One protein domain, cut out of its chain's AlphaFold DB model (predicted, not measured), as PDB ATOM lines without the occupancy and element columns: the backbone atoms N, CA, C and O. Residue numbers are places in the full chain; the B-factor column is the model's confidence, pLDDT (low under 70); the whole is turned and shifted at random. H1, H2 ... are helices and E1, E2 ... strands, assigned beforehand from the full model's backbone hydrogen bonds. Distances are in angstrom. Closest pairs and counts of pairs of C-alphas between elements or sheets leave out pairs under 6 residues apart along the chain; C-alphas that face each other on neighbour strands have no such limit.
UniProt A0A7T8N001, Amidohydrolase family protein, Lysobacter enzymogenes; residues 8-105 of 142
ATOM      1  N   GLU A   8     476.877 405.633 440.217       95.12
ATOM      2  CA  GLU A   8     476.057 406.684 440.820       95.12
ATOM      3  C   GLU A   8     476.865 407.965 441.066       95.12
ATOM      4  O   GLU A   8     476.391 409.053 440.734       95.12
ATOM      5  N   ASP A   9     478.101 407.856 441.566       96.38
ATOM      6  CA  ASP A   9     478.982 409.015 441.765       96.38
ATOM      7  C   ASP A   9     479.296 409.716 440.438       96.38
ATOM      8  O   ASP A   9     479.323 410.949 440.370       96.38
ATOM      9  N   ILE A  10     479.501 408.946 439.364       96.38
ATOM     10  CA  ILE A  10     479.746 409.492 438.024       96.38
ATOM     11  C   ILE A  10     478.515 410.264 437.538       96.38
ATOM     12  O   ILE A  10     478.641 411.393 437.058       96.38
ATOM     13  N   VAL A  11     477.320 409.691 437.699       96.38
ATOM     14  CA  VAL A  11     476.059 410.329 437.295       96.38
ATOM     15  C   VAL A  11     475.777 411.578 438.130       96.38
ATOM     16  O   VAL A  11     475.433 412.623 437.570       96.38
ATOM     17  N   ALA A  12     475.990 411.527 439.444       97.38
ATOM     18  CA  ALA A  12     475.893 412.691 440.321       97.38
ATOM     19  C   ALA A  12     476.878 413.797 439.902       97.38
ATOM     20  O   ALA A  12     476.508 414.976 439.861       97.38
ATOM     21  N   GLY A  13     478.099 413.416 439.510       97.06
ATOM     22  CA  GLY A  13     479.162 414.295 439.018       97.06
ATOM     23  C   GLY A  13     478.803 415.114 437.773       97.06
ATOM     24  O   GLY A  13     479.422 416.150 437.531       97.06
ATOM     25  N   VAL A  14     477.783 414.700 437.013       96.00
ATOM     26  CA  VAL A  14     477.288 415.411 435.820       96.00
ATOM     27  C   VAL A  14     475.844 415.908 435.956       96.00
ATOM     28  O   VAL A  14     475.276 416.410 434.990       96.00
ATOM     29  N   THR A  15     475.252 415.805 437.149       97.44
ATOM     30  CA  THR A  15     473.871 416.233 437.431       97.44
ATOM     31  C   THR A  15     473.802 417.117 438.682       97.44
ATOM     32  O   THR A  15     473.956 418.336 438.587       97.44
ATOM     33  N   ILE A  16     473.605 416.536 439.868       98.38
ATOM     34  CA  ILE A  16     473.382 417.283 441.112       98.38
ATOM     35  C   ILE A  16     474.638 417.999 441.621       98.38
ATOM     36  O   ILE A  16     474.537 419.086 442.190       98.38
ATOM     37  N   VAL A  17     475.830 417.439 441.399       98.50
ATOM     38  CA  VAL A  17     477.090 418.055 441.840       98.50
ATOM     39  C   VAL A  17     477.322 419.400 441.141       98.50
ATOM     40  O   VAL A  17     477.435 420.406 441.848       98.50
ATOM     41  N   PRO A  18     477.332 419.500 439.794       98.31
ATOM     42  CA  PRO A  18     477.485 420.791 439.130       98.31
ATOM     43  C   PRO A  18     476.317 421.742 439.417       98.31
ATOM     44  O   PRO A  18     476.557 422.939 439.562       98.31
ATOM     45  N   ALA A  19     475.085 421.239 439.580       98.38
ATOM     46  CA  ALA A  19     473.947 422.064 439.994       98.38
ATOM     47  C   ALA A  19     474.198 422.735 441.354       98.38
ATOM     48  O   ALA A  19     474.008 423.941 441.495       98.38
ATOM     49  N   THR A  20     474.716 421.979 442.323       98.50
ATOM     50  CA  THR A  20     475.084 422.491 443.650       98.50
ATOM     51  C   THR A  20     476.213 423.518 443.556       98.50
ATOM     52  O   THR A  20     476.157 424.573 444.186       98.50
ATOM     53  N   MET A  21     477.230 423.262 442.724       98.38
ATOM     54  CA  MET A  21     478.366 424.175 442.537       98.38
ATOM     55  C   MET A  21     477.949 425.562 442.031       98.38
ATOM     56  O   MET A  21     478.607 426.549 442.363       98.38
ATOM     57  N   VAL A  22     476.873 425.647 441.243       98.06
ATOM     58  CA  VAL A  22     476.339 426.916 440.716       98.06
ATOM     59  C   VAL A  22     475.110 427.430 441.483       98.06
ATOM     60  O   VAL A  22     474.535 428.448 441.099       98.06
ATOM     61  N   GLY A  23     474.711 426.762 442.574       97.81
ATOM     62  CA  GLY A  23     473.561 427.135 443.407       97.81
ATOM     63  C   GLY A  23     472.197 426.920 442.742       97.81
ATOM     64  O   GLY A  23     471.238 427.628 443.046       97.81
ATOM     65  N   TRP A  24     472.118 425.997 441.782       98.12
ATOM     66  CA  TRP A  24     470.894 425.626 441.064       98.12
ATOM     67  C   TRP A  24     470.253 424.339 441.591       98.12
ATOM     68  O   TRP A  24     469.182 423.957 441.123       98.12
ATOM     69  N   ASP A  25     470.859 423.688 442.583       98.19
ATOM     70  CA  ASP A  25     470.341 422.471 443.209       98.19
ATOM     71  C   ASP A  25     468.905 422.575 443.762       98.19
ATOM     72  O   ASP A  25     468.211 421.555 443.711       98.19
ATOM     73  N   PRO A  26     468.364 423.741 444.192       98.31
ATOM     74  CA  PRO A  26     466.952 423.827 444.564       98.31
ATOM     75  C   PRO A  26     465.996 423.681 443.371       98.31
ATOM     76  O   PRO A  26     464.815 423.417 443.576       98.31
ATOM     77  N   TYR A  27     466.488 423.868 442.142       97.88
ATOM     78  CA  TYR A  27     465.682 423.897 440.922       97.88
ATOM     79  C   TYR A  27     465.893 422.670 440.036       97.88
ATOM     80  O   TYR A  27     464.931 422.223 439.422       97.88
ATOM     81  N   LEU A  28     467.110 422.113 439.959       97.81
ATOM     82  CA  LEU A  28     467.424 420.989 439.067       97.81
ATOM     83  C   LEU A  28     468.546 420.080 439.594       97.81
ATOM     84  O   LEU A  28     469.092 420.285 440.677       97.81
ATOM     85  N   GLY A  29     468.892 419.062 438.801       96.81
ATOM     86  CA  GLY A  29     470.027 418.164 439.045       96.81
ATOM     87  C   GLY A  29     469.653 416.839 439.709       96.81
ATOM     88  O   GLY A  29     470.478 415.936 439.754       96.81
ATOM     89  N   SER A  30     468.414 416.688 440.177       97.50
ATOM     90  CA  SER A  30     467.853 415.438 440.702       97.50
ATOM     91  C   SER A  30     466.344 415.386 440.450       97.50
ATOM     92  O   SER A  30     465.710 416.408 440.178       97.50
ATOM     93  N   ILE A  31     465.757 414.190 440.543       96.94
ATOM     94  CA  ILE A  31     464.317 413.983 440.358       96.94
ATOM     95  C   ILE A  31     463.632 414.042 441.725       96.94
ATOM     96  O   ILE A  31     463.570 413.049 442.448       96.94
ATOM     97  N   GLU A  32     463.119 415.217 442.078       97.81
ATOM     98  CA  GLU A  32     462.462 415.476 443.361       97.81
ATOM     99  C   GLU A  32     461.236 416.379 443.178       97.81
ATOM    100  O   GLU A  32     461.180 417.219 442.277       97.81
ATOM    101  N   ALA A  33     460.238 416.225 444.050       97.75
ATOM    102  CA  ALA A  33     459.050 417.071 444.014       97.75
ATOM    103  C   ALA A  33     459.420 418.547 444.249       97.75
ATOM    104  O   ALA A  33     460.113 418.876 445.209       97.75
ATOM    105  N   GLY A  34     458.912 419.433 443.389       97.00
ATOM    106  CA  GLY A  34     459.166 420.876 443.457       97.00
ATOM    107  C   GLY A  34     460.323 421.374 442.585       97.00
ATOM    108  O   GLY A  34     460.443 422.586 442.420       97.00
ATOM    109  N   LYS A  35     461.121 420.476 441.992       98.12
ATOM    110  CA  LYS A  35     462.148 420.823 440.996       98.12
ATOM    111  C   LYS A  35     461.559 420.934 439.586       98.12
ATOM    112  O   LYS A  35     460.455 420.450 439.323       98.12
ATOM    113  N   TRP A  36     462.291 421.580 438.681       97.81
ATOM    114  CA  TRP A  36     461.959 421.619 437.259       97.81
ATOM    115  C   TRP A  36     461.971 420.216 436.662       97.81
ATOM    116  O   TRP A  36     462.766 419.356 437.044       97.81
ATOM    117  N   ALA A  37     461.077 419.987 435.702       96.81
ATOM    118  CA  ALA A  37     460.964 418.714 435.003       96.81
ATOM    119  C   ALA A  37     462.002 418.613 433.870       96.81
ATOM    120  O   ALA A  37     461.644 418.477 432.698       96.81
ATOM    121  N   ASP A  38     463.278 418.679 434.251       97.38
ATOM    122  CA  ASP A  38     464.434 418.473 433.381       97.38
ATOM    123  C   ASP A  38     464.816 416.991 433.414       97.38
ATOM    124  O   ASP A  38     465.382 416.498 434.390       97.38
ATOM    125  N   LEU A  39     464.442 416.252 432.367       96.62
ATOM    126  CA  LEU A  39     464.493 414.791 432.351       96.62
ATOM    127  C   LEU A  39     465.157 414.261 431.081       96.62
ATOM    128  O   LEU A  39     464.912 414.741 429.972       96.62
ATOM    129  N   LEU A  40     465.925 413.186 431.249       95.69
ATOM    130  CA  LEU A  40     466.409 412.341 430.165       95.69
ATOM    131  C   LEU A  40     465.683 410.996 430.225       95.69
ATOM    132  O   LEU A  40     465.696 410.324 431.255       95.69
ATOM    133  N   VAL A  41     465.067 410.593 429.118       94.75
ATOM    134  CA  VAL A  41     464.426 409.281 428.985       94.75
ATOM    135  C   VAL A  41     465.285 408.424 428.069       94.75
ATOM    136  O   VAL A  41     465.542 408.807 426.929       94.75
ATOM    137  N   LEU A  42     465.709 407.259 428.555       93.94
ATOM    138  CA  LEU A  42     466.545 406.311 427.818       93.94
ATOM    139  C   LEU A  42     465.820 404.989 427.559       93.94
ATOM    140  O   LEU A  42     464.857 404.628 428.233       93.94
ATOM    141  N   GLU A  43     466.298 404.252 426.563       91.06
ATOM    142  CA  GLU A  43     465.837 402.909 426.244       91.06
ATOM    143  C   GLU A  43     466.219 401.863 427.314       91.06
ATOM    144  O   GLU A  43     467.332 401.818 427.841       91.06
ATOM    145  N   GLY A  44     465.280 400.944 427.564       83.75
ATOM    146  CA  GLY A  44     465.481 399.674 428.267       83.75
ATOM    147  C   GLY A  44     465.055 399.668 429.741       83.75
ATOM    148  O   GLY A  44     464.887 400.711 430.365       83.75
ATOM    149  N   ALA A  45     464.921 398.473 430.322       76.56
ATOM    150  CA  ALA A  45     464.494 398.231 431.709       76.56
ATOM    151  C   ALA A  45     465.497 397.321 432.457       76.56
ATOM    152  O   ALA A  45     466.261 396.610 431.808       76.56
ATOM    153  N   GLY A  46     465.515 397.349 433.796       76.38
ATOM    154  CA  GLY A  46     466.339 396.445 434.617       76.38
ATOM    155  C   GLY A  46     466.885 397.069 435.906       76.38
ATOM    156  O   GLY A  46     466.617 398.237 436.182       76.38
ATOM    157  N   ASP A  47     467.667 396.275 436.643       80.31
ATOM    158  CA  ASP A  47     468.044 396.534 438.044       80.31
ATOM    159  C   ASP A  47     469.289 397.431 438.232       80.31
ATOM    160  O   ASP A  47     469.526 397.901 439.339       80.31
ATOM    161  N   GLU A  48     470.043 397.729 437.163       89.69
ATOM    162  CA  GLU A  48     471.284 398.536 437.195       89.69
ATOM    163  C   GLU A  48     471.135 399.844 436.382       89.69
ATOM    164  O   GLU A  48     471.641 399.958 435.259       89.69
ATOM    165  N   PRO A  49     470.368 400.839 436.869       90.31
ATOM    166  CA  PRO A  49     470.025 402.027 436.086       90.31
ATOM    167  C   PRO A  49     471.222 402.946 435.795       90.31
ATOM    168  O   PRO A  49     471.298 403.499 434.697       90.31
ATOM    169  N   TYR A  50     472.161 403.097 436.737       93.25
ATOM    170  CA  TYR A  50     473.314 403.991 436.573       93.25
ATOM    171  C   TYR A  50     474.333 403.443 435.570       93.25
ATOM    172  O   TYR A  50     474.693 404.162 434.639       93.25
ATOM    173  N   ALA A  51     474.694 402.159 435.663       92.12
ATOM    174  CA  ALA A  51     475.545 401.492 434.673       92.12
ATOM    175  C   ALA A  51     474.997 401.669 433.249       92.12
ATOM    176  O   ALA A  51     475.711 402.046 432.320       92.12
ATOM    177  N   ARG A  52     473.680 401.489 433.074       91.19
ATOM    178  CA  ARG A  52     473.047 401.633 431.756       91.19
ATOM    179  C   ARG A  52     473.037 403.060 431.233       91.19
ATOM    180  O   ARG A  52     473.147 403.240 430.024       91.19
ATOM    181  N   LEU A  53     472.924 404.063 432.101       92.88
ATOM    182  CA  LEU A  53     473.091 405.458 431.697       92.88
ATOM    183  C   LEU A  53     474.510 405.711 431.159       92.88
ATOM    184  O   LEU A  53     474.656 406.419 430.167       92.88
ATOM    185  N   LEU A  54     475.535 405.098 431.758       92.62
ATOM    186  CA  LEU A  54     476.929 405.248 431.319       92.62
ATOM    187  C   LEU A  54     477.238 404.508 430.010       92.62
ATOM    188  O   LEU A  54     478.030 404.985 429.199       92.62
ATOM    189  N   GLU A  55     476.606 403.359 429.781       92.44
ATOM    190  CA  GLU A  55     476.778 402.561 428.558       92.44
ATOM    191  C   GLU A  55     475.913 403.046 427.382       92.44
ATOM    192  O   GLU A  55     476.114 402.628 426.233       92.44
ATOM    193  N   ALA A  56     474.927 403.907 427.651       94.00
ATOM    194  CA  ALA A  56     473.981 404.382 426.657       94.00
ATOM    195  C   ALA A  56     474.669 405.184 425.546       94.00
ATOM    196  O   ALA A  56     475.483 406.078 425.775       94.00
ATOM    197  N   LYS A  57     474.266 404.903 424.307       94.69
ATOM    198  CA  LYS A  57     474.601 405.736 423.154       94.69
ATOM    199  C   LYS A  57     473.519 406.797 422.947       94.69
ATOM    200  O   LYS A  57     472.393 406.655 423.413       94.69
ATOM    201  N   GLU A  58     473.827 407.827 422.172       93.88
ATOM    202  CA  GLU A  58     472.867 408.843 421.706       93.88
ATOM    203  C   GLU A  58     471.561 408.280 421.103       93.88
ATOM    204  O   GLU A  58     470.493 408.870 421.216       93.88
ATOM    205  N   THR A  59     471.629 407.115 420.475       95.12
ATOM    206  CA  THR A  59     470.552 406.391 419.808       95.12
ATOM    207  C   THR A  59     469.657 405.660 420.800       95.12
ATOM    208  O   THR A  59     468.569 405.235 420.414       95.12
ATOM    209  N   ALA A  60     470.084 405.541 422.061       95.06
ATOM    210  CA  ALA A  60     469.270 405.050 423.168       95.06
ATOM    211  C   ALA A  60     468.421 406.160 423.812       95.06
ATOM    212  O   ALA A  60     467.591 405.857 424.667       95.06
ATOM    213  N   ILE A  61     468.607 407.432 423.440       95.38
ATOM    214  CA  ILE A  61     467.779 408.531 423.943       95.38
ATOM    215  C   ILE A  61     466.372 408.396 423.362       95.38
ATOM    216  O   ILE A  61     466.192 408.443 422.157       95.38
ATOM    217  N   ARG A  62     465.360 408.265 424.221       95.62
ATOM    218  CA  ARG A  62     463.942 408.267 423.828       95.62
ATOM    219  C   ARG A  62     463.376 409.684 423.791       95.62
ATOM    220  O   ARG A  62     462.587 410.011 422.904       95.62
ATOM    221  N   ALA A  63     463.752 410.504 424.772       96.38
ATOM    222  CA  ALA A  63     463.334 411.896 424.869       96.38
ATOM    223  C   ALA A  63     464.262 412.723 425.770       96.38
ATOM    224  O   ALA A  63     464.836 412.208 426.730       96.38
ATOM    225  N   VAL A  64     464.335 414.023 425.491       96.44
ATOM    226  CA  VAL A  64     464.887 415.052 426.382       96.44
ATOM    227  C   VAL A  64     463.769 416.031 426.702       96.44
ATOM    228  O   VAL A  64     463.124 416.562 425.793       96.44
ATOM    229  N   VAL A  65     463.541 416.269 427.987       95.25
ATOM    230  CA  VAL A  65     462.527 417.188 428.502       95.25
ATOM    231  C   VAL A  65     463.239 418.290 429.269       95.25
ATOM    232  O   VAL A  65     464.112 417.999 430.081       95.25
ATOM    233  N   ILE A  66     462.879 419.541 428.995       93.62
ATOM    234  CA  ILE A  66     463.389 420.717 429.706       93.62
ATOM    235  C   ILE A  66     462.186 421.542 430.138       93.62
ATOM    236  O   ILE A  66     461.353 421.890 429.295       93.62
ATOM    237  N   ASP A  67     462.089 421.823 431.435       92.75
ATOM    238  CA  ASP A  67     460.965 422.517 432.068       92.75
ATOM    239  C   ASP A  67     459.602 421.904 431.682       92.75
ATOM    240  O   ASP A  67     458.641 422.576 431.312       92.75
ATOM    241  N   GLY A  68     459.537 420.567 431.653       92.00
ATOM    242  CA  GLY A  68     458.324 419.824 431.293       92.00
ATOM    243  C   GLY A  68     457.956 419.856 429.804       92.00
ATOM    244  O   GLY A  68     456.986 419.209 429.404       92.00
ATOM    245  N   ARG A  69     458.725 420.554 428.959       89.94
ATOM    246  CA  ARG A  69     458.553 420.570 427.503       89.94
ATOM    247  C   ARG A  69     459.503 419.580 426.842       89.94
ATOM    248  O   ARG A  69     460.711 419.624 427.052       89.94
ATOM    249  N   VAL A  70     458.958 418.720 425.985       93.25
ATOM    250  CA  VAL A  70     459.751 417.823 425.134       93.25
ATOM    251  C   VAL A  70     460.566 418.657 424.143       93.25
ATOM    252  O   VAL A  70     459.992 419.395 423.346       93.25
ATOM    253  N   ARG A  71     461.895 418.538 424.200       92.75
ATOM    254  CA  ARG A  71     462.848 419.235 423.317       92.75
ATOM    255  C   ARG A  71     463.451 418.340 422.263       92.75
ATOM    256  O   ARG A  71     463.769 418.807 421.181       92.75
ATOM    257  N   LEU A  72     463.609 417.064 422.582       95.19
ATOM    258  CA  LEU A  72     464.050 416.037 421.653       95.19
ATOM    259  C   LEU A  72     463.181 414.809 421.886       95.19
ATOM    260  O   LEU A  72     462.935 414.453 423.039       95.19
ATOM    261  N   ALA A  73     462.740 414.154 420.823       96.06
ATOM    262  CA  ALA A  73     462.032 412.887 420.919       96.06
ATOM    263  C   ALA A  73     462.286 412.017 419.698       96.06
ATOM    264  O   ALA A  73     462.491 412.519 418.595       96.06
ATOM    265  N   GLU A  74     462.252 410.705 419.887       95.19
ATOM    266  CA  GLU A  74     462.190 409.775 418.762       95.19
ATOM    267  C   GLU A  74     460.921 410.010 417.935       95.19
ATOM    268  O   GLU A  74     459.835 410.225 418.487       95.19
ATOM    269  N   VAL A  75     461.043 409.929 416.607       93.62
ATOM    270  CA  VAL A  75     459.866 409.903 415.726       93.62
ATOM    271  C   VAL A  75     459.033 408.659 416.047       93.62
ATOM    272  O   VAL A  75     459.584 407.575 416.223       93.62
ATOM    273  N   ASP A  76     457.711 408.832 416.147       87.25
ATOM    274  CA  ASP A  76     456.749 407.786 416.533       87.25
ATOM    275  C   ASP A  76     457.051 407.115 417.892       87.25
ATOM    276  O   ASP A  76     456.685 405.964 418.136       87.25
ATOM    277  N   GLY A  77     457.734 407.843 418.785       86.25
ATOM    278  CA  GLY A  77     458.127 407.382 420.113       86.25
ATOM    279  C   GLY A  77     457.055 407.539 421.201       86.25
ATOM    280  O   GLY A  77     455.854 407.617 420.955       86.25
ATOM    281  N   LEU A  78     457.517 407.586 422.454       83.06
ATOM    282  CA  LEU A  78     456.668 407.569 423.655       83.06
ATOM    283  C   LEU A  78     455.987 408.904 423.988       83.06
ATOM    284  O   LEU A  78     455.098 408.938 424.837       83.06
ATOM    285  N   VAL A  79     456.429 410.006 423.386       84.19
ATOM    286  CA  VAL A  79     456.020 411.362 423.773       84.19
ATOM    287  C   VAL A  79     455.396 412.110 422.603       84.19
ATOM    288  O   VAL A  79     455.735 411.888 421.444       84.19
ATOM    289  N   THR A  80     454.483 413.029 422.913       84.62
ATOM    290  CA  THR A  80     453.907 413.952 421.930       84.62
ATOM    291  C   THR A  80     454.717 415.243 421.893       84.62
ATOM    292  O   THR A  80     455.113 415.770 422.931       84.62
ATOM    293  N   TYR A  81     454.930 415.766 420.691       83.50
ATOM    294  CA  TYR A  81     455.623 417.024 420.427       83.50
ATOM    295  C   TYR A  81     454.747 417.927 419.553       83.50
ATOM    296  O   TYR A  81     453.781 417.476 418.935       83.50
ATOM    297  N   SER A  82     455.061 419.220 419.520       82.12
ATOM    298  CA  SER A  82     454.318 420.193 418.720       82.12
ATOM    299  C   SER A  82     454.789 420.149 417.260       82.12
ATOM    300  O   SER A  82     455.937 420.496 416.989       82.12
ATOM    301  N   PRO A  83     453.925 419.799 416.289       78.69
ATOM    302  CA  PRO A  83     454.306 419.796 414.875       78.69
ATOM    303  C   PRO A  83     454.488 421.210 414.298       78.69
ATOM    304  O   PRO A  83     454.924 421.351 413.163       78.69
ATOM    305  N   LEU A  84     454.116 422.255 415.046       79.88
ATOM    306  CA  LEU A  84     454.276 423.652 414.630       79.88
ATOM    307  C   LEU A  84     455.675 424.203 414.921       79.88
ATOM    308  O   LEU A  84     456.055 425.210 414.333       79.88
ATOM    309  N   SER A  85     456.395 423.586 415.856       80.94
ATOM    310  CA  SER A  85     457.701 424.052 416.335       80.94
ATOM    311  C   SER A  85     458.810 423.026 416.150       80.94
ATOM    312  O   SER A  85     459.972 423.406 416.064       80.94
ATOM    313  N   ALA A  86     458.465 421.740 416.079       88.69
ATOM    314  CA  ALA A  86     459.447 420.683 415.941       88.69
ATOM    315  C   ALA A  86     459.868 420.460 414.482       88.69
ATOM    316  O   ALA A  86     459.033 420.411 413.577       88.69
ATOM    317  N   GLU A  87     461.158 420.225 414.270       92.06
ATOM    318  CA  GLU A  87     461.727 419.798 412.990       92.06
ATOM    319  C   GLU A  87     462.364 418.408 413.110       92.06
ATOM    320  O   GLU A  87     462.761 417.986 414.197       92.06
ATOM    321  N   GLN A  88     462.457 417.673 411.998       93.38
ATOM    322  CA  GLN A  88     463.073 416.344 411.994       93.38
ATOM    323  C   GLN A  88     464.583 416.419 411.785       93.38
ATOM    324  O   GLN A  88     465.067 417.094 410.878       93.38
ATOM    325  N   ILE A  89     465.320 415.642 412.576       94.69
ATOM    326  CA  ILE A  89     466.773 415.491 412.487       94.69
ATOM    327  C   ILE A  89     467.167 414.012 412.541       94.69
ATOM    328  O   ILE A  89     466.362 413.142 412.875       94.69
ATOM    329  N   SER A  90     468.431 413.717 412.231       95.38
ATOM    330  CA  SER A  90     468.992 412.371 412.371       95.38
ATOM    331  C   SER A  90     470.166 412.369 413.342       95.38
ATOM    332  O   SER A  90     471.095 413.161 413.197       95.38
ATOM    333  N   ILE A  91     470.134 411.453 414.310       95.25
ATOM    334  CA  ILE A  91     471.208 411.222 415.283       95.25
ATOM    335  C   ILE A  91     471.575 409.741 415.205       95.25
ATOM    336  O   ILE A  91     470.708 408.881 415.352       95.25
ATOM    337  N   GLY A  92     472.834 409.430 414.888       94.25
ATOM    338  CA  GLY A  92     473.280 408.041 414.714       94.25
ATOM    339  C   GLY A  92     472.533 407.268 413.618       94.25
ATOM    340  O   GLY A  92     472.443 406.046 413.678       94.25
ATOM    341  N   GLY A  93     471.943 407.968 412.639       95.06
ATOM    342  CA  GLY A  93     471.088 407.381 411.599       95.06
ATOM    343  C   GLY A  93     469.641 407.114 412.031       95.06
ATOM    344  O   GLY A  93     468.828 406.709 411.201       95.06
ATOM    345  N   LYS A  94     469.288 407.367 413.296       95.50
ATOM    346  CA  LYS A  94     467.927 407.232 413.827       95.50
ATOM    347  C   LYS A  94     467.172 408.566 413.716       95.50
ATOM    348  O   LYS A  94     467.784 409.614 413.944       95.50
ATOM    349  N   PRO A  95     465.885 408.562 413.322       95.94
ATOM    350  CA  PRO A  95     465.104 409.783 413.176       95.94
ATOM    351  C   PRO A  95     464.609 410.308 414.529       95.94
ATOM    352  O   PRO A  95     464.051 409.568 415.341       95.94
ATOM    353  N   TYR A  96     464.771 411.609 414.723       96.12
ATOM    354  CA  TYR A  96     464.295 412.358 415.879       96.12
ATOM    355  C   TYR A  96     463.540 413.598 415.425       96.12
ATOM    356  O   TYR A  96     463.691 414.061 414.297       96.12
ATOM    357  N   VAL A  97     462.773 414.163 416.342       94.94
ATOM    358  CA  VAL A  97     462.282 415.532 416.266       94.94
ATOM    359  C   VAL A  97     462.941 416.375 417.340       94.94
ATOM    360  O   VAL A  97     463.165 415.894 418.452       94.94
ATOM    361  N   ILE A  98     463.238 417.625 417.006       93.50
ATOM    362  CA  ILE A  98     463.806 418.614 417.916       93.50
ATOM    363  C   ILE A  98     462.924 419.862 417.936       93.50
ATOM    364  O   ILE A  98     462.500 420.329 416.885       93.50
ATOM    365  N   ASP A  99     462.636 420.385 419.127       90.38
ATOM    366  CA  ASP A  99     461.891 421.629 419.342       90.38
ATOM    367  C   ASP A  99     462.794 422.652 420.045       90.38
ATOM    368  O   ASP A  99     463.012 422.603 421.261       90.38
ATOM    369  N   LEU A 100     463.336 423.575 419.251       84.88
ATOM    370  CA  LEU A 100     464.140 424.702 419.728       84.88
ATOM    371  C   LEU A 100     463.326 425.990 419.882       84.88
ATOM    372  O   LEU A 100     463.875 427.006 420.308       84.88
ATOM    373  N   ALA A 101     462.039 425.975 419.533       78.44
ATOM    374  CA  ALA A 101     461.245 427.188 419.511       78.44
ATOM    375  C   ALA A 101     460.992 427.683 420.939       78.44
ATOM    376  O   ALA A 101     460.312 427.041 421.742       78.44
ATOM    377  N   GLU A 102     461.501 428.874 421.234       72.75
ATOM    378  CA  GLU A 102     461.205 429.596 422.465       72.75
ATOM    379  C   GLU A 102     460.180 430.699 422.229       72.75
ATOM    380  O   GLU A 102     460.227 431.420 421.230       72.75
ATOM    381  N   ALA A 103     459.275 430.867 423.190       65.06
ATOM    382  CA  ALA A 103     458.406 432.031 423.233       65.06
ATOM    383  C   ALA A 103     459.136 433.183 423.937       65.06
ATOM    384  O   ALA A 103     459.528 433.058 425.094       65.06
ATOM    385  N   GLY A 104     459.279 434.330 423.272       62.75
ATOM    386  CA  GLY A 104     459.837 435.541 423.881       62.75
ATOM    387  C   GLY A 104     460.815 436.286 422.973       62.75
ATOM    388  O   GLY A 104     461.025 435.886 421.833       62.75
ATOM    389  N   PRO A 105     461.423 437.384 423.458       54.50
ATOM    390  CA  PRO A 105     462.344 438.220 422.683       54.50
ATOM    391  C   PRO A 105     463.742 437.595 422.533       54.50
ATOM    392  O   PRO A 105     464.694 438.297 422.188       54.50
TER     393      PRO A 105
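Overview. This is residues 8 to 105 of the 142 residues of the protein "Amidohydrolase family protein" of Lysobacter enzymogenes (UniProt A0A7T8N001). A single, strongly twisted antiparallel sheet of five strands makes most of the body, and two short helices, H1 and H2, lie end to end beyond its edge strand E1, with a gap between them and the sheet. A third helix, H3, bridges that gap near one end of E1, and residues 22 to 38, a long stretch with no named element, lead from H2 to the other end of E1. The 98 printed residues have three named helices and five named strands, in the order H1 H2 E1 H3 E2 E3 E4 E5, and the sheet's order is E1 E2 E3 E5 E4. The class is mixed, helices and strands, with 47 residues, under half, in named elements. The whole is only just compact, close to loose, with a radius of gyration of the C-alphas of 14.7 A and spans of 38 by 36 by 21 A.

Along the chain. In the sheet, E1 is residues 39 to 42, E2 residues 61 to 66, 14.2 A long from first to last C-alpha, and E3 residues 69 to 74, 14.4 A. E4 is residues 86 to 91, 15.1 A, and E5 residues 94 to 99, 16.6 A, ending with C-alpha 99 at (461.891, 421.629, 419.342). H3 is residues 49 to 55, 10.1 A. H1 is residues 8 to 13, beginning with C-alpha 8 at (476.057, 406.684, 440.820), and H2 is residues 16 to 21.

Arrangement. E1 and E2 are antiparallel at 176 degrees, with N 39 and O 65 2.9 A apart, within hydrogen-bond range. E2 and E3 form a hairpin, with N 64 and O 72 at 2.9 A. E3 and E5 are antiparallel at 165 degrees, with N 97 and O 73 at 2.8 A. E4 and E5 form a hairpin at 145 degrees, with N 89 and O 96 at 2.8 A. E1 and E4 are the edge strands. H3 only grazes the sheet, with its residues 49 to 53. H1 touches H3 at a steep tilt of 64 degrees, the closest C-alphas being those of Glu 8 and Tyr 50, 5.7 A apart. H1 and H2 are near each other but meet only through their link, and neither is on the sheet. In H1, H2 and H3 every O i to N i+4 pair is within hydrogen-bond range.

Size, cuts and confidence. The two C-alphas farthest apart, those of Asp 47 and Pro 105, are 44.8 A apart. The printed part has no cut. The links H2 to E1, 17 residues, and E3 to E4, 11 residues, are long. The mean pLDDT of the printed part is 91.8, and residues 103 to 105 are under 70.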